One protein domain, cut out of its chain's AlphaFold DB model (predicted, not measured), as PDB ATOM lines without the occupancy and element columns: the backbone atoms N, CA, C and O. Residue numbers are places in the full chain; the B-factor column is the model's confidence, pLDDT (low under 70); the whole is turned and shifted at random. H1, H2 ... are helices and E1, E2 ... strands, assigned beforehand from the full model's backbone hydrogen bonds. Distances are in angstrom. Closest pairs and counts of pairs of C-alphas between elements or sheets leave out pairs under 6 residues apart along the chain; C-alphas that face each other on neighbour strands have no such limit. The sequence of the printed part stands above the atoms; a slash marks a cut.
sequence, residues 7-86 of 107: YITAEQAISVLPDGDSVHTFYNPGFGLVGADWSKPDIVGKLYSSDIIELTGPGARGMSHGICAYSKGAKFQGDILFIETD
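AT A GLANCE: This is residues 7 to 86 of the 107 residues of an uncharacterized protein of Clostridium leptum CAG:27 (UniProt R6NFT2). A strongly twisted sheet of five strands has two helices, H1 and H2, side by side over one face, in two layers, while the very short H3 grazes the sheet. The 80 printed residues include, in chain order, H1 E1 E2 H2 E3 H3 E4 E5; across the sheet the order is E2 E1 E5 E4 E3, all antiparallel. The class is mixed, helices and strands; the whole is compact, with a radius of gyration of the C-alphas of 11.5 A and spans of 30 by 23 by 22 A.

HOW THE PARTS SIT: H1, residues 10 to 15, touches H2, residues 40 to 49, running opposite ways at a shallow tilt of 30 degrees; their closest C-alphas, of Ala 10 and Leu 47, are 5.4 A apart. H1 is on the sheet at a height of 9.8 A. E1, residues 22 to 27, and E2, residues 34 to 39, form an antiparallel hairpin, with N 23 and O 38 2.8 A apart, within hydrogen-bond range. Also within range are N 82 and O 26, 2.8 A, between E5, residues 81 to 83, and E1. E4, residues 67 to 70, forms a hairpin with E5, with N 69 and O 81 at 2.9 A. E3, residues 52 to 55, is antiparallel to E4, with N 52 and O 70 at 3.0 A. H3, residues 58 to 61, only grazes the sheet with residues 60 to 61, and is apart from H1 and H2. Every O i to N i+4 pair in H1 and H2 is within hydrogen-bond range; H3 is too short for one.

IN THESE COORDINATES: H1 begins at C-alpha 10, (31.158, 73.624, 58.370), and spans 8.7 A. E1 and E2 each measure 16.7 A, H2 14.2 A, E3 and E4 10.4 A each. E5 ends at C-alpha 83, (19.723, 74.661, 53.279).

THE WHOLE: The farthest C-alphas, of Glu 11 and Phe 31, are 32.2 A apart. The printed part has no cut and no long link. Its mean pLDDT is 96.8; no printed residue is under 70.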
ATOM      1  N   TYR A   7      28.005  83.902  61.822       96.88
ATOM      2  CA  TYR A   7      28.798  82.995  60.999       96.88
ATOM      3  C   TYR A   7      29.150  81.735  61.784       96.88
ATOM      4  O   TYR A   7      29.462  81.823  62.975       96.88
ATOM      5  N   ILE A   8      29.112  80.590  61.109       98.12
ATOM      6  CA  ILE A   8      29.367  79.275  61.701       98.12
ATOM      7  C   ILE A   8      30.361  78.476  60.854       98.12
ATOM      8  O   ILE A   8      30.573  78.773  59.678       98.12
ATOM      9  N   THR A   9      30.987  77.465  61.453       98.44
ATOM     10  CA  THR A   9      31.876  76.543  60.730       98.44
ATOM     11  C   THR A   9      31.086  75.486  59.959       98.44
ATOM     12  O   THR A   9      29.891  75.284  60.191       98.44
ATOM     13  N   ALA A  10      31.762  74.757  59.065       98.50
ATOM     14  CA  ALA A  10      31.158  73.624  58.370       98.50
ATOM     15  C   ALA A  10      30.690  72.539  59.355       98.50
ATOM     16  O   ALA A  10      29.601  72.003  59.201       98.50
ATOM     17  N   GLU A  11      31.447  72.257  60.417       98.62
ATOM     18  CA  GLU A  11      31.075  71.272  61.441       98.62
ATOM     19  C   GLU A  11      29.803  71.682  62.188       98.62
ATOM     20  O   GLU A  11      28.924  70.853  62.430       98.62
ATOM     21  N   GLN A  12      29.684  72.968  62.527       98.62
ATOM     22  CA  GLN A  12      28.483  73.526  63.149       98.62
ATOM     23  C   GLN A  12      27.283  73.488  62.196       98.62
ATOM     24  O   GLN A  12      26.167  73.224  62.622       98.62
ATOM     25  N   ALA A  13      27.506  73.706  60.901       98.69
ATOM     26  CA  ALA A  13      26.466  73.588  59.888       98.69
ATOM     27  C   ALA A  13      25.996  72.134  59.708       98.69
ATOM     28  O   ALA A  13      24.802  71.869  59.606       98.69
ATOM     29  N   ILE A  14      26.927  71.176  59.727       98.56
ATOM     30  CA  ILE A  14      26.629  69.744  59.609       98.56
ATOM     31  C   ILE A  14      25.838  69.244  60.824       98.56
ATOM     32  O   ILE A  14      24.942  68.414  60.666       98.56
ATOM     33  N   SER A  15      26.134  69.751  62.026       98.44
ATOM     34  CA  SER A  15      25.458  69.316  63.255       98.44
ATOM     35  C   SER A  15      23.978  69.707  63.318       98.44
ATOM     36  O   SER A  15      23.219  69.082  64.060       98.44
ATOM     37  N   VAL A  16      23.554  70.693  62.520       98.56
ATOM     38  CA  VAL A  16      22.160  71.159  62.453       98.56
ATOM     39  C   VAL A  16      21.386  70.626  61.246       98.56
ATOM     40  O   VAL A  16      20.203  70.931  61.110       98.56
ATOM     41  N   LEU A  17      22.005  69.817  60.379       98.38
ATOM     42  CA  LEU A  17      21.296  69.171  59.270       98.38
ATOM     43  C   LEU A  17      20.192  68.232  59.789       98.38
ATOM     44  O   LEU A  17      20.356  67.635  60.864       98.38
ATOM     45  N   PRO A  18      19.098  68.055  59.023       97.81
ATOM     46  CA  PRO A  18      18.064  67.097  59.371       97.81
ATOM     47  C   PRO A  18      18.611  65.661  59.379       97.81
ATOM     48  O   PRO A  18      19.675  65.333  58.824       97.81
ATOM     49  N   ASP A  19      17.862  64.785  60.037       95.69
ATOM     50  CA  ASP A  19      18.085  63.348  59.943       95.69
ATOM     51  C   ASP A  19      17.612  62.834  58.572       95.69
ATOM     52  O   ASP A  19      16.703  63.397  57.967       95.69
ATOM     53  N   GLY A  20      18.231  61.762  58.076       94.44
ATOM     54  CA  GLY A  20      17.982  61.225  56.733       94.44
ATOM     55  C   GLY A  20      19.129  61.469  55.750       94.44
ATOM     56  O   GLY A  20      20.165  62.041  56.101       94.44
ATOM     57  N   ASP A  21      18.933  60.983  54.524       95.75
ATOM     58  CA  ASP A  21      19.966  60.934  53.480       95.75
ATOM     59  C   ASP A  21      19.850  62.065  52.452       95.75
ATOM     60  O   ASP A  21      20.784  62.286  51.679       95.75
ATOM     61  N   SER A  22      18.729  62.787  52.448       97.38
ATOM     62  CA  SER A  22      18.453  63.921  51.568       97.38
ATOM     63  C   SER A  22      18.192  65.185  52.379       97.38
ATOM     64  O   SER A  22      17.575  65.123  53.439       97.38
ATOM     65  N   VAL A  23      18.635  66.326  51.863       98.38
ATOM     66  CA  VAL A  23      18.462  67.646  52.475       98.38
ATOM     67  C   VAL A  23      17.854  68.575  51.433       98.38
ATOM     68  O   VAL A  23      18.419  68.728  50.345       98.38
ATOM     69  N   HIS A  24      16.716  69.191  51.751       98.38
ATOM     70  CA  HIS A  24      16.072  70.148  50.862       98.38
ATOM     71  C   HIS A  24      16.878  71.450  50.784       98.38
ATOM     72  O   HIS A  24      17.416  71.941  51.780       98.38
ATOM     73  N   THR A  25      16.990  72.021  49.586       98.31
ATOM     74  CA  THR A  25      17.715  73.277  49.381       98.31
ATOM     75  C   THR A  25      17.073  74.147  48.318       98.31
ATOM     76  O   THR A  25      16.409  73.643  47.409       98.31
ATOM     77  N   PHE A  26      17.326  75.457  48.378       98.19
ATOM     78  CA  PHE A  26      16.940  76.378  47.313       98.19
ATOM     79  C   PHE A  26      17.861  77.597  47.188       98.19
ATOM     80  O   PHE A  26      18.496  78.047  48.138       98.19
ATOM     81  N   TYR A  27      17.851  78.184  45.996       97.50
ATOM     82  CA  TYR A  27      18.300  79.536  45.689       97.50
ATOM     83  C   TYR A  27      17.092  80.457  45.491       97.50
ATOM     84  O   TYR A  27      16.025  80.019  45.048       97.50
ATOM     85  N   ASN A  28      17.262  81.751  45.772       95.06
ATOM     86  CA  ASN A  28      16.231  82.767  45.546       95.06
ATOM     87  C   ASN A  28      16.714  83.861  44.569       95.06
ATOM     88  O   ASN A  28      17.156  84.927  45.002       95.06
ATOM     89  N   PRO A  29      16.646  83.622  43.245       93.38
ATOM     90  CA  PRO A  29      17.007  84.603  42.216       93.38
ATOM     91  C   PRO A  29      15.976  85.731  42.009       93.38
ATOM     92  O   PRO A  29      16.166  86.567  41.128       93.38
ATOM     93  N   GLY A  30      14.881  85.774  42.778       90.94
ATOM     94  CA  GLY A  30      13.898  86.868  42.757       90.94
ATOM     95  C   GLY A  30      12.685  86.676  41.836       90.94
ATOM     96  O   GLY A  30      11.704  87.396  41.990       90.94
ATOM     97  N   PHE A  31      12.695  85.693  40.929       91.94
ATOM     98  CA  PHE A  31      11.516  85.312  40.123       91.94
ATOM     99  C   PHE A  31      10.778  84.074  40.666       91.94
ATOM    100  O   PHE A  31       9.776  83.644  40.099       91.94
ATOM    101  N   GLY A  32      11.284  83.490  41.750       92.31
ATOM    102  CA  GLY A  32      10.786  82.263  42.361       92.31
ATOM    103  C   GLY A  32      11.897  81.543  43.120       92.31
ATOM    104  O   GLY A  32      13.065  81.919  43.011       92.31
ATOM    105  N   LEU A  33      11.532  80.513  43.883       94.00
ATOM    106  CA  LEU A  33      12.498  79.623  44.526       94.00
ATOM    107  C   LEU A  33      12.912  78.534  43.534       94.00
ATOM    108  O   LEU A  33      12.058  77.917  42.897       94.00
ATOM    109  N   VAL A  34      14.217  78.311  43.402       95.75
ATOM    110  CA  VAL A  34      14.785  77.289  42.513       95.75
ATOM    111  C   VAL A  34      15.668  76.380  43.346       95.75
ATOM    112  O   VAL A  34      16.666  76.832  43.897       95.75
ATOM    113  N   GLY A  35      15.307  75.108  43.456       92.56
ATOM    114  CA  GLY A  35      15.933  74.203  44.409       92.56
ATOM    115  C   GLY A  35      15.741  72.737  44.067       92.56
ATOM    116  O   GLY A  35      14.935  72.391  43.202       92.56
ATOM    117  N   ALA A  36      16.512  71.893  44.740       91.94
ATOM    118  CA  ALA A  36      16.410  70.445  44.672       91.94
ATOM    119  C   ALA A  36      16.883  69.843  45.996       91.94
ATOM    120  O   ALA A  36      17.681  70.449  46.717       91.94
ATOM    121  N   ASP A  37      16.435  68.626  46.269       97.88
ATOM    122  CA  ASP A  37      16.949  67.840  47.382       97.88
ATOM    123  C   ASP A  37      18.314  67.287  46.993       97.88
ATOM    124  O   ASP A  37      18.499  66.742  45.901       97.88
ATOM    125  N   TRP A  38      19.292  67.471  47.868       98.25
ATOM    126  CA  TRP A  38      20.653  66.997  47.657       98.25
ATOM    127  C   TRP A  38      20.944  65.859  48.616       98.25
ATOM    128  O   TRP A  38      20.388  65.803  49.713       98.25
ATOM    129  N   SER A  39      21.847  64.960  48.226       98.19
ATOM    130  CA  SER A  39      22.309  63.937  49.155       98.19
ATOM    131  C   SER A  39      23.077  64.582  50.315       98.19
ATOM    132  O   SER A  39      23.746  65.610  50.157       98.19
ATOM    133  N   LYS A  40      23.018  63.968  51.496       97.06
ATOM    134  CA  LYS A  40      23.757  64.435  52.672       97.06
ATOM    135  C   LYS A  40      25.269  64.541  52.410       97.06
ATOM    136  O   LYS A  40      25.837  65.565  52.787       97.06
ATOM    137  N   PRO A  41      25.932  63.590  51.716       98.12
ATOM    138  CA  PRO A  41      27.329  63.752  51.306       98.12
ATOM    139  C   PRO A  41      27.586  64.973  50.412       98.12
ATOM    140  O   PRO A  41      28.570  65.678  50.633       98.12
ATOM    141  N   ASP A  42      26.708  65.261  49.445       98.25
ATOM    142  CA  ASP A  42      26.878  66.412  48.548       98.25
ATOM    143  C   ASP A  42      26.752  67.737  49.305       98.25
ATOM    144  O   ASP A  42      27.543  68.657  49.090       98.25
ATOM    145  N   ILE A  43      25.806  67.826  50.247       98.19
ATOM    146  CA  ILE A  43      25.657  69.008  51.104       98.19
ATOM    147  C   ILE A  43      26.836  69.172  52.049       98.19
ATOM    148  O   ILE A  43      27.350  70.279  52.180       98.19
ATOM    149  N   VAL A  44      27.329  68.090  52.650       98.25
ATOM    150  CA  VAL A  44      28.550  68.134  53.465       98.25
ATOM    151  C   VAL A  44      29.729  68.656  52.634       98.25
ATOM    152  O   VAL A  44      30.423  69.577  53.065       98.25
ATOM    153  N   GLY A  45      29.921  68.143  51.414       98.31
ATOM    154  CA  GLY A  45      30.948  68.638  50.493       98.31
ATOM    155  C   GLY A  45      30.763  70.118  50.146       98.31
ATOM    156  O   GLY A  45      31.720  70.895  50.174       98.31
ATOM    157  N   LYS A  46      29.520  70.540  49.890       97.81
ATOM    158  CA  LYS A  46      29.185  71.940  49.617       97.81
ATOM    159  C   LYS A  46      29.523  72.849  50.794       97.81
ATOM    160  O   LYS A  46      30.126  73.901  50.566       97.81
ATOM    161  N   LEU A  47      29.184  72.454  52.019       98.44
ATOM    162  CA  LEU A  47      29.479  73.216  53.234       98.44
ATOM    163  C   LEU A  47      30.991  73.388  53.411       98.44
ATOM    164  O   LEU A  47      31.451  74.515  53.562       98.44
ATOM    165  N   TYR A  48      31.774  72.316  53.266       98.50
ATOM    166  CA  TYR A  48      33.238  72.399  53.338       98.50
ATOM    167  C   TYR A  48      33.873  73.260  52.238       98.50
ATOM    168  O   TYR A  48      34.930  73.847  52.448       98.50
ATOM    169  N   SER A  49      33.242  73.345  51.065       97.56
ATOM    170  CA  SER A  49      33.723  74.169  49.945       97.56
ATOM    171  C   SER A  49      33.269  75.636  49.987       97.56
ATOM    172  O   SER A  49      33.677  76.422  49.133       97.56
ATOM    173  N   SER A  50      32.381  76.006  50.914       97.81
ATOM    174  CA  SER A  50      31.812  77.355  50.986       97.81
ATOM    175  C   SER A  50      32.709  78.285  51.799       97.81
ATOM    176  O   SER A  50      33.203  77.910  52.855       97.81
ATOM    177  N   ASP A  51      32.896  79.516  51.320       97.88
ATOM    178  CA  ASP A  51      33.692  80.516  52.045       97.88
ATOM    179  C   ASP A  51      32.936  81.074  53.261       97.88
ATOM    180  O   ASP A  51      33.550  81.500  54.237       97.88
ATOM    181  N   ILE A  52      31.604  81.147  53.164       98.25
ATOM    182  CA  ILE A  52      30.733  81.745  54.171       98.25
ATOM    183  C   ILE A  52      29.562  80.806  54.436       98.25
ATOM    184  O   ILE A  52      28.891  80.353  53.505       98.25
ATOM    185  N   ILE A  53      29.310  80.556  55.721       98.56
ATOM    186  CA  ILE A  53      28.116  79.884  56.224       98.56
ATOM    187  C   ILE A  53      27.562  80.738  57.365       98.56
ATOM    188  O   ILE A  53      28.304  81.113  58.277       98.56
ATOM    189  N   GLU A  54      26.276  81.078  57.312       97.31
ATOM    190  CA  GLU A  54      25.616  81.875  58.351       97.31
ATOM    191  C   GLU A  54      24.263  81.287  58.756       97.31
ATOM    192  O   GLU A  54      23.584  80.640  57.951       97.31
ATOM    193  N   LEU A  55      23.877  81.519  60.016       98.00
ATOM    194  CA  LEU A  55      22.509  81.277  60.470       98.00
ATOM    195  C   LEU A  55      21.570  82.269  59.787       98.00
ATOM    196  O   LEU A  55      21.865  83.466  59.694       98.00
ATOM    197  N   THR A  56      20.433  81.774  59.318       97.25
ATOM    198  CA  THR A  56      19.435  82.594  58.634       97.25
ATOM    199  C   THR A  56      18.465  83.245  59.621       97.25
ATOM    200  O   THR A  56      18.345  82.863  60.786       97.25
ATOM    201  N   GLY A  57      17.747  84.264  59.144       95.06
ATOM    202  CA  GLY A  57      16.735  84.960  59.935       95.06
ATOM    203  C   GLY A  57      15.397  84.208  60.046       95.06
ATOM    204  O   GLY A  57      15.181  83.191  59.376       95.06
ATOM    205  N   PRO A  58      14.439  84.762  60.818       93.81
ATOM    206  CA  PRO A  58      13.159  84.115  61.126       93.81
ATOM    207  C   PRO A  58      12.350  83.664  59.904       93.81
ATOM    208  O   PRO A  58      11.661  82.652  59.964       93.81
ATOM    209  N   GLY A  59      12.438  84.389  58.782       93.81
ATOM    210  CA  GLY A  59      11.708  84.039  57.561       93.81
ATOM    211  C   GLY A  59      12.153  82.708  56.946       93.81
ATOM    212  O   GLY A  59      11.312  81.890  56.591       93.81
ATOM    213  N   ALA A  60      13.464  82.468  56.850       95.88
ATOM    214  CA  ALA A  60      13.992  81.217  56.304       95.88
ATOM    215  C   ALA A  60      13.877  80.067  57.316       95.88
ATOM    216  O   ALA A  60      13.488  78.962  56.941       95.88
ATOM    217  N   ARG A  61      14.095  80.348  58.608       97.06
ATOM    218  CA  ARG A  61      13.871  79.386  59.701       97.06
ATOM    219  C   ARG A  61      12.421  78.923  59.806       97.06
ATOM    220  O   ARG A  61      12.175  77.744  60.022       97.06
ATOM    221  N   GLY A  62      11.455  79.803  59.539       96.62
ATOM    222  CA  GLY A  62      10.037  79.432  59.436       96.62
ATOM    223  C   GLY A  62       9.724  78.451  58.296       96.62
ATOM    224  O   GLY A  62       8.672  77.819  58.313       96.62
ATOM    225  N   MET A  63      10.635  78.300  57.330       95.69
ATOM    226  CA  MET A  63      10.591  77.287  56.270       95.69
ATOM    227  C   MET A  63      11.550  76.118  56.544       95.69
ATOM    228  O   MET A  63      11.869  75.378  55.621       95.69
ATOM    229  N   SER A  64      12.071  75.986  57.765       97.62
ATOM    230  CA  SER A  64      13.102  75.015  58.157       97.62
ATOM    231  C   SER A  64      14.466  75.191  57.479       97.62
ATOM    232  O   SER A  64      15.264  74.265  57.496       97.62
ATOM    233  N   HIS A  65      14.782  76.360  56.907       98.19
ATOM    234  CA  HIS A  65      16.083  76.631  56.273       98.19
ATOM    235  C   HIS A  65      16.957  77.515  57.156       98.19
ATOM    236  O   HIS A  65      17.100  78.714  56.905       98.19
ATOM    237  N   GLY A  66      17.496  76.940  58.227       98.19
ATOM    238  CA  GLY A  66      18.189  77.665  59.291       98.19
ATOM    239  C   GLY A  66      19.624  78.077  58.981       98.19
ATOM    240  O   GLY A  66      20.188  78.878  59.725       98.19
ATOM    241  N   ILE A  67      20.205  77.592  57.881       98.62
ATOM    242  CA  ILE A  67      21.533  78.009  57.420       98.62
ATOM    243  C   ILE A  67      21.513  78.391  55.941       98.62
ATOM    244  O   ILE A  67      20.702  77.899  55.149       98.62
ATOM    245  N   CYS A  68      22.451  79.250  55.557       98.25
ATOM    246  CA  CYS A  68      22.787  79.467  54.160       98.25
ATOM    247  C   CYS A  68      24.299  79.439  53.936       98.25
ATOM    248  O   CYS A  68      25.082  79.747  54.835       98.25
ATOM    249  N   ALA A  69      24.703  79.037  52.731       98.38
ATOM    250  CA  ALA A  69      26.101  78.872  52.354       98.38
ATOM    251  C   ALA A  69      26.388  79.512  50.992       98.38
ATOM    252  O   ALA A  69      25.624  79.352  50.033       98.38
ATOM    253  N   TYR A  70      27.493  80.248  50.901       98.00
ATOM    254  CA  TYR A  70      27.867  80.986  49.696       98.00
ATOM    255  C   TYR A  70      29.369  81.277  49.631       98.00
ATOM    256  O   TYR A  70      30.106  81.175  50.611       98.00
ATOM    257  N   SER A  71      29.840  81.617  48.433       96.12
ATOM    258  CA  SER A  71      31.220  82.059  48.221       96.12
ATOM    259  C   SER A  71      31.367  83.541  48.558       96.12
ATOM    260  O   SER A  71      30.442  84.324  48.359       96.12
ATOM    261  N   LYS A  72      32.568  83.976  48.944       94.88
ATOM    262  CA  LYS A  72      32.872  85.389  49.250       94.88
ATOM    263  C   LYS A  72      32.617  86.346  48.079       94.88
ATOM    264  O   LYS A  72      32.527  87.554  48.268       94.88
ATOM    265  N   GLY A  73      32.567  85.806  46.859       94.56
ATOM    266  CA  GLY A  73      32.273  86.536  45.628       94.56
ATOM    267  C   GLY A  73      30.785  86.652  45.290       94.56
ATOM    268  O   GLY A  73      30.480  87.252  44.262       94.56
ATOM    269  N   ALA A  74      29.885  86.084  46.099       94.75
ATOM    270  CA  ALA A  74      28.441  86.211  45.918       94.75
ATOM    271  C   ALA A  74      28.030  87.690  45.950       94.75
ATOM    272  O   ALA A  74      28.416  88.433  46.856       94.75
ATOM    273  N   LYS A  75      27.264  88.124  44.947       93.50
ATOM    274  CA  LYS A  75      26.823  89.524  44.802       93.50
ATOM    275  C   LYS A  75      25.319  89.670  44.944       93.50
ATOM    276  O   LYS A  75      24.844  90.750  45.287       93.50
ATOM    277  N   PHE A  76      24.584  88.603  44.661       94.31
ATOM    278  CA  PHE A  76      23.136  88.607  44.608       94.31
ATOM    279  C   PHE A  76      22.565  87.538  45.530       94.31
ATOM    280  O   PHE A  76      23.197  86.525  45.808       94.31
ATOM    281  N   GLN A  77      21.322  87.734  45.967       91.56
ATOM    282  CA  GLN A  77      20.611  86.738  46.772       91.56
ATOM    283  C   GLN A  77      20.475  85.390  46.045       91.56
ATOM    284  O   GLN A  77      20.511  84.343  46.683       91.56
ATOM    285  N   GLY A  78      20.389  85.413  44.712       95.06
ATOM    286  CA  GLY A  78      20.373  84.208  43.883       95.06
ATOM    287  C   GLY A  78      21.657  83.376  43.946       95.06
ATOM    288  O   GLY A  78      21.621  82.217  43.552       95.06
ATOM    289  N   ASP A  79      22.756  83.924  44.473       96.19
ATOM    290  CA  ASP A  79      24.026  83.211  44.652       96.19
ATOM    291  C   ASP A  79      24.093  82.456  45.997       96.19
ATOM    292  O   ASP A  79      25.067  81.751  46.274       96.19
ATOM    293  N   ILE A  80      23.080  82.626  46.857       97.44
ATOM    294  CA  ILE A  80      23.046  82.106  48.225       97.44
ATOM    295  C   ILE A  80      22.190  80.844  48.275       97.44
ATOM    296  O   ILE A  80      20.990  80.893  47.997       97.44
ATOM    297  N   LEU A  81      22.807  79.725  48.662       98.44
ATOM    298  CA  LEU A  81      22.103  78.465  48.871       98.44
ATOM    299  C   LEU A  81      21.509  78.450  50.278       98.44
ATOM    300  O   LEU A  81      22.254  78.492  51.255       98.44
ATOM    301  N   PHE A  82      20.189  78.367  50.378       98.44
ATOM    302  CA  PHE A  82      19.474  78.093  51.620       98.44
ATOM    303  C   PHE A  82      19.343  76.584  51.789       98.44
ATOM    304  O   PHE A  82      19.016  75.880  50.832       98.44
ATOM    305  N   ILE A  83      19.616  76.094  52.995       98.75
ATOM    306  CA  ILE A  83      19.723  74.661  53.279       98.75
ATOM    307  C   ILE A  83      18.790  74.327  54.437       98.75
ATOM    308  O   ILE A  83      18.779  75.033  55.448       98.75
ATOM    309  N   GLU A  84      18.010  73.266  54.267       98.62
ATOM    310  CA  GLU A  84      17.145  72.709  55.300       98.62
ATOM    311  C   GLU A  84      17.945  72.251  56.530       98.62
ATOM    312  O   GLU A  84      19.052  71.715  56.436       98.62
ATOM    313  N   THR A  85      17.360  72.450  57.706       98.62
ATOM    314  CA  THR A  85      17.953  72.168  59.012       98.62
ATOM    315  C   THR A  85      16.905  71.701  60.011       98.62
ATOM    316  O   THR A  85      15.729  72.049  59.911       98.62
ATOM    317  N   ASP A  86      17.361  71.023  61.057       98.44
ATOM    318  CA  ASP A  86      16.597  70.833  62.284       98.44
ATOM    319  C   ASP A  86      16.600  72.134  63.111       98.44
ATOM    320  O   ASP A  86      17.617  72.550  63.674       98.44
TER     321      ASP A  86